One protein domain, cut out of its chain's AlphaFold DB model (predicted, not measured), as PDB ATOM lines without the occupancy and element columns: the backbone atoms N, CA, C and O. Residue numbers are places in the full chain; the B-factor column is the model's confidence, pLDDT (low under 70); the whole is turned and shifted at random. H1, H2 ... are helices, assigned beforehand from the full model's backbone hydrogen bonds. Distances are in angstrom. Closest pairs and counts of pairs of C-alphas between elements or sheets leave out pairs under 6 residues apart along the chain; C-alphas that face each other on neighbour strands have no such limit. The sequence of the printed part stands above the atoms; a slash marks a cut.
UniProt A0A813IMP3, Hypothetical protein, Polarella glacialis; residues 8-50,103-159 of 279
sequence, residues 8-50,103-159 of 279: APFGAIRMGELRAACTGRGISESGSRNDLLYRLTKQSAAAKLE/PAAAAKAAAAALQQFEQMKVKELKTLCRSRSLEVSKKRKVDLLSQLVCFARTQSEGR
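This is residues 8 to 50 and 103 to 159 of the 279 residues of the protein "Hypothetical protein" of Polarella glacialis (UniProt A0A813IMP3). H2 and H5 meet steeply near their beginnings as a V, with H3 side by side with H5 and crossing the later part of H2; these three helices make the core. H1 packs on H2 at one end of the domain, and H4 packs on H5 at the opposite end. The printed part has 100 residues with five named helices, H1 to H5 in chain order, and no named strand; the class is all helix. It is compact, with a radius of gyration of the C-alphas of 13.6 A and spans of 37 by 29 by 26 A.

H1 is residues 15 to 23, beginning at C-alpha 15 (27.931, -187.572, 27.996). H2 is residues 33 to 46, 20.2 A long. H3 is residues 103 to 119, 25.1 A, and H4 is residues 122 to 131. H5, residues 141 to 157, 24.3 A, ends at C-alpha 157 (6.624, -178.733, 32.467).

H2 and H5 are the hubs, touching three helices each. With residues 34 to 38 alone H2 touches H5, at a steep tilt of 65 degrees; the closest C-alphas, of Tyr 38 and Ser 146, are 6.5 A apart. H3 touches H5 (Ala 110 and Val 149, closest C-alphas, 6.0 A), opposite ways at a shallow tilt of 34 degrees, only just short of steep. H3 is about perpendicular to H2, at 73 degrees, and touches it with residues 107 to 111 alone; the closest C-alphas, of Ala 45 and Ala 111, are 5.8 A apart. H1 touches H2, closest at the C-alphas of Cys 22 and Leu 40, 6.5 A. H4 touches H5, closest at the C-alphas of Val 122 and Lys 141, 5.9 A. H1 is apart from H3, H4 and H5. Every O i to N i+4 pair is within hydrogen-bond range in H1, H2, H4 and H5, and 12 of 13 in H3.

The C-alphas farthest apart, of Glu 50 and Ser 137, are 38.5 A apart. Residues 51 to 102 are not printed, and C-alphas 50 and 103 are 18.3 A apart across this cut. No link printed whole is long. pLDDT is under 70 at residues 8 to 12, 45 to 50, 103 to 111, 137 to 138 and 154 to 159.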
ATOM      1  N   ALA A   8      15.601-187.938  33.193       45.91
ATOM      2  CA  ALA A   8      15.897-186.769  34.003       45.91
ATOM      3  C   ALA A   8      16.087-185.534  33.096       45.91
ATOM      4  O   ALA A   8      16.484-185.671  31.931       45.91
ATOM      5  N   PRO A   9      15.816-184.311  33.588       54.53
ATOM      6  CA  PRO A   9      16.012-183.101  32.799       54.53
ATOM      7  C   PRO A   9      17.443-183.065  32.245       54.53
ATOM      8  O   PRO A   9      18.428-183.108  32.981       54.53
ATOM      9  N   PHE A  10      17.546-182.999  30.914       56.94
ATOM     10  CA  PHE A  10      18.766-183.172  30.111       56.94
ATOM     11  C   PHE A  10      19.932-182.215  30.438       56.94
ATOM     12  O   PHE A  10      21.015-182.338  29.859       56.94
ATOM     13  N   GLY A  11      19.745-181.287  31.379       56.41
ATOM     14  CA  GLY A  11      20.815-180.489  31.970       56.41
ATOM     15  C   GLY A  11      21.800-181.308  32.816       56.41
ATOM     16  O   GLY A  11      22.966-180.935  32.878       56.41
ATOM     17  N   ALA A  12      21.376-182.440  33.395       61.53
ATOM     18  CA  ALA A  12      22.206-183.248  34.302       61.53
ATOM     19  C   ALA A  12      22.798-184.529  33.679       61.53
ATOM     20  O   ALA A  12      23.727-185.105  34.237       61.53
ATOM     21  N   ILE A  13      22.292-184.970  32.521       78.75
ATOM     22  CA  ILE A  13      22.670-186.264  31.924       78.75
ATOM     23  C   ILE A  13      24.150-186.261  31.531       78.75
ATOM     24  O   ILE A  13      24.621-185.316  30.899       78.75
ATOM     25  N   ARG A  14      24.932-187.280  31.877       89.94
ATOM     26  CA  ARG A  14      26.360-187.307  31.502       89.94
ATOM     27  C   ARG A  14      26.529-187.633  30.013       89.94
ATOM     28  O   ARG A  14      25.679-188.269  29.399       89.94
ATOM     29  N   MET A  15      27.646-187.219  29.402       90.88
ATOM     30  CA  MET A  15      27.931-187.572  27.996       90.88
ATOM     31  C   MET A  15      27.956-189.090  27.761       90.88
ATOM     32  O   MET A  15      27.555-189.533  26.690       90.88
ATOM     33  N   GLY A  16      28.385-189.875  28.756       89.62
ATOM     34  CA  GLY A  16      28.351-191.340  28.691       89.62
ATOM     35  C   GLY A  16      26.929-191.901  28.605       89.62
ATOM     36  O   GLY A  16      26.662-192.750  27.766       89.62
ATOM     37  N   GLU A  17      25.995-191.360  29.392       89.88
ATOM     38  CA  GLU A  17      24.579-191.762  29.369       89.88
ATOM     39  C   GLU A  17      23.907-191.401  28.037       89.88
ATOM     40  O   GLU A  17      23.135-192.189  27.497       89.88
ATOM     41  N   LEU A  18      24.240-190.234  27.469       90.38
ATOM     42  CA  LEU A  18      23.761-189.830  26.143       90.38
ATOM     43  C   LEU A  18      24.233-190.785  25.044       90.38
ATOM     44  O   LEU A  18      23.433-191.160  24.191       90.38
ATOM     45  N   ARG A  19      25.507-191.196  25.067       92.19
ATOM     46  CA  ARG A  19      26.034-192.165  24.095       92.19
ATOM     47  C   ARG A  19      25.386-193.529  24.269       92.19
ATOM     48  O   ARG A  19      24.864-194.041  23.292       92.19
ATOM     49  N   ALA A  20      25.303-194.039  25.499       90.19
ATOM     50  CA  ALA A  20      24.646-195.314  25.789       90.19
ATOM     51  C   ALA A  20      23.181-195.338  25.312       90.19
ATOM     52  O   ALA A  20      22.720-196.331  24.748       90.19
ATOM     53  N   ALA A  21      22.456-194.226  25.472       89.50
ATOM     54  CA  ALA A  21      21.100-194.088  24.948       89.50
ATOM     55  C   ALA A  21      21.050-194.087  23.407       89.50
ATOM     56  O   ALA A  21      20.092-194.609  22.838       89.50
ATOM     57  N   CYS A  22      22.052-193.516  22.727       90.75
ATOM     58  CA  CYS A  22      22.183-193.594  21.269       90.75
ATOM     59  C   CYS A  22      22.486-195.026  20.807       90.75
ATOM     60  O   CYS A  22      21.779-195.524  19.929       90.75
ATOM     61  N   THR A  23      23.446-195.708  21.440       91.50
ATOM     62  CA  THR A  23      23.809-197.108  21.158       91.50
ATOM     63  C   THR A  23      22.602-198.027  21.287       91.50
ATOM     64  O   THR A  23      22.289-198.780  20.368       91.50
ATOM     65  N   GLY A  24      21.865-197.904  22.397       86.94
ATOM     66  CA  GLY A  24      20.689-198.727  22.681       86.94
ATOM     67  C   GLY A  24      19.537-198.543  21.690       86.94
ATOM     68  O   GLY A  24      18.601-199.336  21.694       86.94
ATOM     69  N   ARG A  25      19.591-197.514  20.835       86.88
ATOM     70  CA  ARG A  25      18.602-197.268  19.779       86.88
ATOM     71  C   ARG A  25      19.191-197.305  18.364       86.88
ATOM     72  O   ARG A  25      18.531-196.862  17.424       86.88
ATOM     73  N   GLY A  26      20.425-197.785  18.204       89.31
ATOM     74  CA  GLY A  26      21.097-197.874  16.904       89.31
ATOM     75  C   GLY A  26      21.408-196.520  16.255       89.31
ATOM     76  O   GLY A  26      21.519-196.433  15.034       89.31
ATOM     77  N   ILE A  27      21.519-195.443  17.039       89.50
ATOM     78  CA  ILE A  27      21.938-194.123  16.549       89.50
ATOM     79  C   ILE A  27      23.456-193.993  16.710       89.50
ATOM     80  O   ILE A  27      24.013-194.402  17.723       89.50
ATOM     81  N   SER A  28      24.124-193.339  15.755       89.69
ATOM     82  CA  SER A  28      25.547-192.993  15.875       89.69
ATOM     83  C   SER A  28      25.867-192.209  17.165       89.69
ATOM     84  O   SER A  28      25.195-191.239  17.517       89.69
ATOM     85  N   GLU A  29      26.944-192.608  17.842       92.00
ATOM     86  CA  GLU A  29      27.404-192.050  19.125       92.00
ATOM     87  C   GLU A  29      28.370-190.863  18.981       92.00
ATOM     88  O   GLU A  29      28.775-190.235  19.966       92.00
ATOM     89  N   SER A  30      28.793-190.562  17.754       88.94
ATOM     90  CA  SER A  30      29.767-189.513  17.463       88.94
ATOM     91  C   SER A  30      29.075-188.164  17.325       88.94
ATOM     92  O   SER A  30      28.175-188.036  16.503       88.94
ATOM     93  N   GLY A  31      29.502-187.138  18.059       88.62
ATOM     94  CA  GLY A  31      28.966-185.785  17.903       88.62
ATOM     95  C   GLY A  31      29.075-184.945  19.168       88.62
ATOM     96  O   GLY A  31      29.531-185.410  20.216       88.62
ATOM     97  N   SER A  32      28.656-183.683  19.072       91.38
ATOM     98  CA  SER A  32      28.511-182.833  20.254       91.38
ATOM     99  C   SER A  32      27.319-183.298  21.098       91.38
ATOM    100  O   SER A  32      26.397-183.945  20.602       91.38
ATOM    101  N   ARG A  33      27.298-182.920  22.381       88.00
ATOM    102  CA  ARG A  33      26.175-183.197  23.294       88.00
ATOM    103  C   ARG A  33      24.814-182.840  22.681       88.00
ATOM    104  O   ARG A  33      23.869-183.615  22.774       88.00
ATOM    105  N   ASN A  34      24.736-181.674  22.038       86.56
ATOM    106  CA  ASN A  34      23.513-181.167  21.412       86.56
ATOM    107  C   ASN A  34      23.084-182.002  20.205       86.56
ATOM    108  O   ASN A  34      21.890-182.138  19.953       86.56
ATOM    109  N   ASP A  35      24.043-182.559  19.472       89.56
ATOM    110  CA  ASP A  35      23.785-183.376  18.292       89.56
ATOM    111  C   ASP A  35      23.219-184.755  18.672       89.56
ATOM    112  O   ASP A  35      22.239-185.219  18.084       89.56
ATOM    113  N   LEU A  36      23.759-185.362  19.735       91.19
ATOM    114  CA  LEU A  36      23.221-186.594  20.326       91.19
ATOM    115  C   LEU A  36      21.807-186.376  20.881       91.19
ATOM    116  O   LEU A  36      20.899-187.158  20.600       91.19
ATOM    117  N   LEU A  37      21.593-185.271  21.607       89.06
ATOM    118  CA  LEU A  37      20.274-184.872  22.113       89.06
ATOM    119  C   LEU A  37      19.253-184.695  20.986       89.06
ATOM    120  O   LEU A  37      18.125-185.181  21.090       89.06
ATOM    121  N   TYR A  38      19.648-184.018  19.906       87.75
ATOM    122  CA  TYR A  38      18.789-183.796  18.749       87.75
ATOM    123  C   TYR A  38      18.376-185.122  18.100       87.75
ATOM    124  O   TYR A  38      17.184-185.353  17.887       87.75
ATOM    125  N   ARG A  39      19.328-186.033  17.854       89.38
ATOM    126  CA  ARG A  39      19.034-187.338  17.239       89.38
ATOM    127  C   ARG A  39      18.172-188.234  18.126       89.38
ATOM    128  O   ARG A  39      17.209-188.813  17.627       89.38
ATOM    129  N   LEU A  40      18.445-188.289  19.431       87.31
ATOM    130  CA  LEU A  40      17.611-189.027  20.389       87.31
ATOM    131  C   LEU A  40      16.179-188.498  20.420       87.31
ATOM    132  O   LEU A  40      15.226-189.276  20.388       87.31
ATOM    133  N   THR A  41      16.024-187.174  20.431       84.44
ATOM    134  CA  THR A  41      14.703-186.537  20.431       84.44
ATOM    135  C   THR A  41      13.962-186.837  19.129       84.44
ATOM    136  O   THR A  41      12.817-187.291  19.170       84.44
ATOM    137  N   LYS A  42      14.629-186.689  17.977       83.56
ATOM    138  CA  LYS A  42      14.069-186.999  16.654       83.56
ATOM    139  C   LYS A  42      13.613-188.457  16.548       83.56
ATOM    140  O   LYS A  42      12.503-188.723  16.098       83.56
ATOM    141  N   GLN A  43      14.423-189.398  17.022       82.31
ATOM    142  CA  GLN A  43      14.085-190.818  16.962       82.31
ATOM    143  C   GLN A  43      12.994-191.205  17.973       82.31
ATOM    144  O   GLN A  43      12.147-192.038  17.674       82.31
ATOM    145  N   SER A  44      12.949-190.564  19.148       75.62
ATOM    146  CA  SER A  44      11.847-190.745  20.105       75.62
ATOM    147  C   SER A  44      10.500-190.215  19.593       75.62
ATOM    148  O   SER A  44       9.457-190.715  20.007       75.62
ATOM    149  N   ALA A  45      10.522-189.242  18.677       64.38
ATOM    150  CA  ALA A  45       9.337-188.762  17.975       64.38
ATOM    151  C   ALA A  45       8.919-189.705  16.832       64.38
ATOM    152  O   ALA A  45       7.727-189.901  16.620       64.38
ATOM    153  N   ALA A  46       9.885-190.319  16.139       61.56
ATOM    154  CA  ALA A  46       9.629-191.277  15.061       61.56
ATOM    155  C   ALA A  46       9.113-192.634  15.573       61.56
ATOM    156  O   ALA A  46       8.181-193.191  15.009       61.56
ATOM    157  N   ALA A  47       9.643-193.131  16.697       58.12
ATOM    158  CA  ALA A  47       9.260-194.417  17.289       58.12
ATOM    159  C   ALA A  47       7.840-194.450  17.897       58.12
ATOM    160  O   ALA A  47       7.475-195.426  18.544       58.12
ATOM    161  N   LYS A  48       7.045-193.382  17.744       47.75
ATOM    162  CA  LYS A  48       5.689-193.261  18.305       47.75
ATOM    163  C   LYS A  48       4.589-193.176  17.239       47.75
ATOM    164  O   LYS A  48       3.449-192.867  17.576       47.75
ATOM    165  N   LEU A  49       4.937-193.422  15.975       43.12
ATOM    166  CA  LEU A  49       3.984-193.540  14.868       43.12
ATOM    167  C   LEU A  49       3.732-194.980  14.416       43.12
ATOM    168  O   LEU A  49       2.793-195.188  13.663       43.12
ATOM    169  N   GLU A  50       4.466-195.959  14.938       37.88
ATOM    170  CA  GLU A  50       4.133-197.367  14.728       37.88
ATOM    171  C   GLU A  50       3.366-197.878  15.956       37.88
ATOM    172  O   GLU A  50       3.929-197.901  17.060       37.88
ATOM    173  N   PRO A 103       4.414-187.461  30.738       53.34
ATOM    174  CA  PRO A 103       5.634-187.244  29.942       53.34
ATOM    175  C   PRO A 103       5.427-187.550  28.445       53.34
ATOM    176  O   PRO A 103       6.072-186.975  27.567       53.34
ATOM    177  N   ALA A 104       4.444-188.399  28.135       54.69
ATOM    178  CA  ALA A 104       3.985-188.705  26.787       54.69
ATOM    179  C   ALA A 104       3.408-187.500  26.012       54.69
ATOM    180  O   ALA A 104       3.562-187.457  24.789       54.69
ATOM    181  N   ALA A 105       2.753-186.553  26.692       56.88
ATOM    182  CA  ALA A 105       2.172-185.353  26.088       56.88
ATOM    183  C   ALA A 105       3.233-184.262  25.866       56.88
ATOM    184  O   ALA A 105       3.241-183.626  24.812       56.88
ATOM    185  N   ALA A 106       4.182-184.117  26.798       56.72
ATOM    186  CA  ALA A 106       5.326-183.214  26.653       56.72
ATOM    187  C   ALA A 106       6.226-183.614  25.469       56.72
ATOM    188  O   ALA A 106       6.656-182.759  24.695       56.72
ATOM    189  N   ALA A 107       6.439-184.918  25.259       60.94
ATOM    190  CA  ALA A 107       7.159-185.425  24.090       60.94
ATOM    191  C   ALA A 107       6.429-185.122  22.766       60.94
ATOM    192  O   ALA A 107       7.064-184.727  21.789       60.94
ATOM    193  N   LYS A 108       5.091-185.240  22.739       65.12
ATOM    194  CA  LYS A 108       4.278-184.916  21.552       65.12
ATOM    195  C   LYS A 108       4.309-183.416  21.233       65.12
ATOM    196  O   LYS A 108       4.466-183.044  20.074       65.12
ATOM    197  N   ALA A 109       4.233-182.562  22.253       64.75
ATOM    198  CA  ALA A 109       4.355-181.113  22.096       64.75
ATOM    199  C   ALA A 109       5.756-180.695  21.609       64.75
ATOM    200  O   ALA A 109       5.876-179.842  20.732       64.75
ATOM    201  N   ALA A 110       6.816-181.335  22.117       65.44
ATOM    202  CA  ALA A 110       8.186-181.084  21.671       65.44
ATOM    203  C   ALA A 110       8.423-181.518  20.211       65.44
ATOM    204  O   ALA A 110       9.097-180.808  19.466       65.44
ATOM    205  N   ALA A 111       7.841-182.643  19.783       68.50
ATOM    206  CA  ALA A 111       7.910-183.106  18.396       68.50
ATOM    207  C   ALA A 111       7.169-182.165  17.426       68.50
ATOM    208  O   ALA A 111       7.704-181.826  16.369       68.50
ATOM    209  N   ALA A 112       5.980-181.684  17.806       73.31
ATOM    210  CA  ALA A 112       5.239-180.698  17.018       73.31
ATOM    211  C   ALA A 112       6.001-179.364  16.907       73.31
ATOM    212  O   ALA A 112       6.106-178.792  15.822       73.31
ATOM    213  N   ALA A 113       6.608-178.905  18.006       75.50
ATOM    214  CA  ALA A 113       7.446-177.708  18.007       75.50
ATOM    215  C   ALA A 113       8.692-177.872  17.116       75.50
ATOM    216  O   ALA A 113       9.057-176.943  16.401       75.50
ATOM    217  N   LEU A 114       9.320-179.056  17.101       77.12
ATOM    218  CA  LEU A 114      10.442-179.353  16.204       77.12
ATOM    219  C   LEU A 114      10.054-179.226  14.730       77.12
ATOM    220  O   LEU A 114      10.775-178.561  13.995       77.12
ATOM    221  N   GLN A 115       8.917-179.795  14.314       78.75
ATOM    222  CA  GLN A 115       8.453-179.671  12.927       78.75
ATOM    223  C   GLN A 115       8.187-178.215  12.535       78.75
ATOM    224  O   GLN A 115       8.593-177.788  11.454       78.75
ATOM    225  N   GLN A 116       7.555-177.438  13.419       80.50
ATOM    226  CA  GLN A 116       7.328-176.014  13.169       80.50
ATOM    227  C   GLN A 116       8.647-175.253  13.036       80.50
ATOM    228  O   GLN A 116       8.818-174.456  12.118       80.50
ATOM    229  N   PHE A 117       9.603-175.512  13.928       82.12
ATOM    230  CA  PHE A 117      10.862-174.783  13.928       82.12
ATOM    231  C   PHE A 117      11.827-175.227  12.818       82.12
ATOM    232  O   PHE A 117      12.632-174.419  12.351       82.12
ATOM    233  N   GLU A 118      11.752-176.478  12.362       83.94
ATOM    234  CA  GLU A 118      12.596-177.020  11.292       83.94
ATOM    235  C   GLU A 118      12.325-176.348   9.939       83.94
ATOM    236  O   GLU A 118      13.276-176.073   9.196       83.94
ATOM    237  N   GLN A 119      11.067-175.994   9.665       83.88
ATOM    238  CA  GLN A 119      10.665-175.277   8.450       83.88
ATOM    239  C   GLN A 119      11.098-173.801   8.443       83.88
ATOM    240  O   GLN A 119      11.214-173.195   7.378       83.88
ATOM    241  N   MET A 120      11.399-173.215   9.607       83.31
ATOM    242  CA  MET A 120      11.786-171.808   9.701       83.31
ATOM    243  C   MET A 120      13.226-171.552   9.250       83.31
ATOM    244  O   MET A 120      14.144-172.382   9.385       83.31
ATOM    245  N   LYS A 121      13.456-170.331   8.763       88.94
ATOM    246  CA  LYS A 121      14.795-169.873   8.375       88.94
ATOM    247  C   LYS A 121      15.641-169.600   9.618       88.94
ATOM    248  O   LYS A 121      15.153-169.183  10.666       88.94
ATOM    249  N   VAL A 122      16.964-169.733   9.489       86.25
ATOM    250  CA  VAL A 122      17.909-169.431  10.587       86.25
ATOM    251  C   VAL A 122      17.722-168.003  11.117       86.25
ATOM    252  O   VAL A 122      17.850-167.780  12.316       86.25
ATOM    253  N   LYS A 123      17.384-167.035  10.254       87.81
ATOM    254  CA  LYS A 123      17.086-165.655  10.671       87.81
ATOM    255  C   LYS A 123      15.896-165.590  11.641       87.81
ATOM    256  O   LYS A 123      16.015-164.950  12.679       87.81
ATOM    257  N   GLU A 124      14.808-166.297  11.347       89.56
ATOM    258  CA  GLU A 124      13.602-166.360  12.187       89.56
ATOM    259  C   GLU A 124      13.876-167.085  13.505       89.56
ATOM    260  O   GLU A 124      13.525-166.577  14.569       89.56
ATOM    261  N   LEU A 125      14.605-168.207  13.457       88.31
ATOM    262  CA  LEU A 125      15.062-168.921  14.655       88.31
ATOM    263  C   LEU A 125      15.878-168.008  15.578       88.31
ATOM    264  O   LEU A 125      15.656-167.977  16.785       88.31
ATOM    265  N   LYS A 126      16.789-167.205  15.018       88.38
ATOM    266  CA  LYS A 126      17.574-166.219  15.778       88.38
ATOM    267  C   LYS A 126      16.704-165.110  16.379       88.38
ATOM    268  O   LYS A 126      17.011-164.634  17.473       88.38
ATOM    269  N   THR A 127      15.666-164.667  15.673       90.00
ATOM    270  CA  THR A 127      14.708-163.672  16.178       90.00
ATOM    271  C   THR A 127      13.885-164.239  17.329       90.00
ATOM    272  O   THR A 127      13.767-163.583  18.361       90.00
ATOM    273  N   LEU A 128      13.403-165.478  17.209       89.31
ATOM    274  CA  LEU A 128      12.687-166.164  18.285       89.31
ATOM    275  C   LEU A 128      13.580-166.436  19.494       89.31
ATOM    276  O   LEU A 128      13.152-166.236  20.625       89.31
ATOM    277  N   CYS A 129      14.841-166.819  19.293       88.81
ATOM    278  CA  CYS A 129      15.771-166.932  20.413       88.81
ATOM    279  C   CYS A 129      15.950-165.580  21.124       88.81
ATOM    280  O   CYS A 129      15.827-165.522  22.344       88.81
ATOM    281  N   ARG A 130      16.139-164.475  20.385       90.31
ATOM    282  CA  ARG A 130      16.236-163.125  20.976       90.31
ATOM    283  C   ARG A 130      14.969-162.714  21.727       90.31
ATOM    284  O   ARG A 130      15.082-162.212  22.842       90.31
ATOM    285  N   SER A 131      13.782-162.961  21.168       88.81
ATOM    286  CA  SER A 131      12.507-162.616  21.818       88.81
ATOM    287  C   SER A 131      12.244-163.429  23.089       88.81
ATOM    288  O   SER A 131      11.518-162.982  23.974       88.81
ATOM    289  N   ARG A 132      12.865-164.607  23.208       85.38
ATOM    290  CA  ARG A 132      12.836-165.453  24.410       85.38
ATOM    291  C   ARG A 132      14.054-165.258  25.325       85.38
ATOM    292  O   ARG A 132      14.249-166.062  26.232       85.38
ATOM    293  N   SER A 133      14.869-164.222  25.096       83.88
ATOM    294  CA  SER A 133      16.103-163.934  25.852       83.88
ATOM    295  C   SER A 133      17.123-165.085  25.851       83.88
ATOM    296  O   SER A 133      17.924-165.230  26.773       83.88
ATOM    297  N   LEU A 134      17.101-165.915  24.810       83.19
ATOM    298  CA  LEU A 134      18.040-167.007  24.587       83.19
ATOM    299  C   LEU A 134      19.262-166.488  23.824       83.19
ATOM    300  O   LEU A 134      19.140-165.720  22.872       83.19
ATOM    301  N   GLU A 135      20.453-166.927  24.221       83.06
ATOM    302  CA  GLU A 135      21.701-166.482  23.600       83.06
ATOM    303  C   GLU A 135      21.875-167.030  22.173       83.06
ATOM    304  O   GLU A 135      21.803-168.242  21.947       83.06
ATOM    305  N   VAL A 136      22.145-166.134  21.218       82.12
ATOM    306  CA  VAL A 136      22.077-166.395  19.763       82.12
ATOM    307  C   VAL A 136      23.457-166.403  19.085       82.12
ATOM    308  O   VAL A 136      23.581-166.669  17.886       82.12
ATOM    309  N   SER A 137      24.518-166.100  19.833       57.41
ATOM    310  CA  SER A 137      25.868-165.893  19.306       57.41
ATOM    311  C   SER A 137      26.440-167.187  18.688       57.41
ATOM    312  O   SER A 137      26.617-168.200  19.351       57.41
ATOM    313  N   LYS A 138      26.702-167.149  17.370       60.62
ATOM    314  CA  LYS A 138      27.437-168.156  16.562       60.62
ATOM    315  C   LYS A 138      26.940-169.620  16.610       60.62
ATOM    316  O   LYS A 138      27.679-170.530  16.249       60.62
ATOM    317  N   LYS A 139      25.683-169.862  16.984       77.00
ATOM    318  CA  LYS A 139      25.087-171.210  17.034       77.00
ATOM    319  C   LYS A 139      24.601-171.697  15.662       77.00
ATOM    320  O   LYS A 139      24.053-170.910  14.881       77.00
ATOM    321  N   ARG A 140      24.787-172.993  15.371       84.38
ATOM    322  CA  ARG A 140      24.255-173.647  14.156       84.38
ATOM    323  C   ARG A 140      22.727-173.737  14.231       84.38
ATOM    324  O   ARG A 140      22.151-173.618  15.311       84.38
ATOM    325  N   LYS A 141      22.054-173.982  13.098       85.44
ATOM    326  CA  LYS A 141      20.581-174.137  13.051       85.44
ATOM    327  C   LYS A 141      20.094-175.159  14.088       85.44
ATOM    328  O   LYS A 141      19.174-174.866  14.839       85.44
ATOM    329  N   VAL A 142      20.771-176.304  14.177       82.69
ATOM    330  CA  VAL A 142      20.453-177.389  15.121       82.69
ATOM    331  C   VAL A 142      20.579-176.945  16.582       82.69
ATOM    332  O   VAL A 142      19.714-177.261  17.389       82.69
ATOM    333  N   ASP A 143      21.594-176.146  16.924       85.12
ATOM    334  CA  ASP A 143      21.771-175.628  18.287       85.12
ATOM    335  C   ASP A 143      20.640-174.658  18.676       85.12
ATOM    336  O   ASP A 143      20.143-174.702  19.801       85.12
ATOM    337  N   LEU A 144      20.199-173.810  17.737       87.19
ATOM    338  CA  LEU A 144      19.063-172.903  17.947       87.19
ATOM    339  C   LEU A 144      17.749-173.679  18.130       87.19
ATOM    340  O   LEU A 144      16.970-173.352  19.024       87.19
ATOM    341  N   LEU A 145      17.529-174.726  17.326       87.00
ATOM    342  CA  LEU A 145      16.362-175.608  17.432       87.00
ATOM    343  C   LEU A 145      16.316-176.322  18.784       87.00
ATOM    344  O   LEU A 145      15.307-176.241  19.482       87.00
ATOM    345  N   SER A 146      17.416-176.956  19.194       83.19
ATOM    346  CA  SER A 146      17.504-177.638  20.490       83.19
ATOM    347  C   SER A 146      17.248-176.685  21.656       83.19
ATOM    348  O   SER A 146      16.550-177.044  22.603       83.19
ATOM    349  N   GLN A 147      17.748-175.448  21.578       84.81
ATOM    350  CA  GLN A 147      17.533-174.449  22.621       84.81
ATOM    351  C   GLN A 147      16.064-173.993  22.700       84.81
ATOM    352  O   GLN A 147      15.522-173.879  23.799       84.81
ATOM    353  N   LEU A 148      15.402-173.789  21.555       86.69
ATOM    354  CA  LEU A 148      13.977-173.438  21.487       86.69
ATOM    355  C   LEU A 148      13.070-174.569  21.979       86.69
ATOM    356  O   LEU A 148      12.120-174.317  22.716       86.69
ATOM    357  N   VAL A 149      13.377-175.812  21.617       84.75
ATOM    358  CA  VAL A 149      12.612-176.993  22.049       84.75
ATOM    359  C   VAL A 149      12.796-177.237  23.541       84.75
ATOM    360  O   VAL A 149      11.817-177.474  24.246       84.75
ATOM    361  N   CYS A 150      14.024-177.102  24.046       80.00
ATOM    362  CA  CYS A 150      14.296-177.166  25.478       80.00
ATOM    363  C   CYS A 150      13.511-176.081  26.229       80.00
ATOM    364  O   CYS A 150      12.865-176.378  27.231       80.00
ATOM    365  N   PHE A 151      13.489-174.849  25.708       81.12
ATOM    366  CA  PHE A 151      12.720-173.750  26.293       81.12
ATOM    367  C   PHE A 151      11.204-174.018  26.281       81.12
ATOM    368  O   PHE A 151      10.535-173.835  27.300       81.12
ATOM    369  N   ALA A 152      10.653-174.502  25.164       79.44
ATOM    370  CA  ALA A 152       9.236-174.851  25.049       79.44
ATOM    371  C   ALA A 152       8.831-175.951  26.042       79.44
ATOM    372  O   ALA A 152       7.775-175.860  26.668       79.44
ATOM    373  N   ARG A 153       9.703-176.944  26.258       70.38
ATOM    374  CA  ARG A 153       9.463-178.012  27.235       70.38
ATOM    375  C   ARG A 153       9.517-177.507  28.673       70.38
ATOM    376  O   ARG A 153       8.639-177.832  29.463       70.38
ATOM    377  N   THR A 154      10.472-176.630  28.997       67.00
ATOM    378  CA  THR A 154      10.526-175.991  30.327       67.00
ATOM    379  C   THR A 154       9.320-175.093  30.605       67.00
ATOM    380  O   THR A 154       8.913-174.964  31.754       67.00
ATOM    381  N   GLN A 155       8.699-174.516  29.569       67.56
ATOM    382  CA  GLN A 155       7.435-173.788  29.709       67.56
ATOM    383  C   GLN A 155       6.235-174.725  29.910       67.56
ATOM    384  O   GLN A 155       5.332-174.373  30.664       67.56
ATOM    385  N   SER A 156       6.213-175.910  29.281       55.47
ATOM    386  CA  SER A 156       5.108-176.869  29.448       55.47
ATOM    387  C   SER A 156       5.179-177.662  30.755       55.47
ATOM    388  O   SER A 156       4.146-177.995  31.321       55.47
ATOM    389  N   GLU A 157       6.386-177.975  31.228       48.16
ATOM    390  CA  GLU A 157       6.624-178.733  32.467       48.16
ATOM    391  C   GLU A 157       6.701-177.810  33.705       48.16
ATOM    392  O   GLU A 157       6.701-178.289  34.835       48.16
ATOM    393  N   GLY A 158       6.739-176.483  33.518       42.41
ATOM    394  CA  GLY A 158       7.181-175.549  34.551       42.41
ATOM    395  C   GLY A 158       6.437-174.217  34.604       42.41
ATOM    396  O   GLY A 158       7.031-173.163  34.391       42.41
ATOM    397  N   ARG A 159       5.201-174.236  35.118       40.38
ATOM    398  CA  ARG A 159       4.711-173.142  35.986       40.38
ATOM    399  C   ARG A 159       5.337-173.200  37.398       40.38
ATOM    400  O   ARG A 159       4.905-172.475  38.282       40.38
TER     401      ARG A 159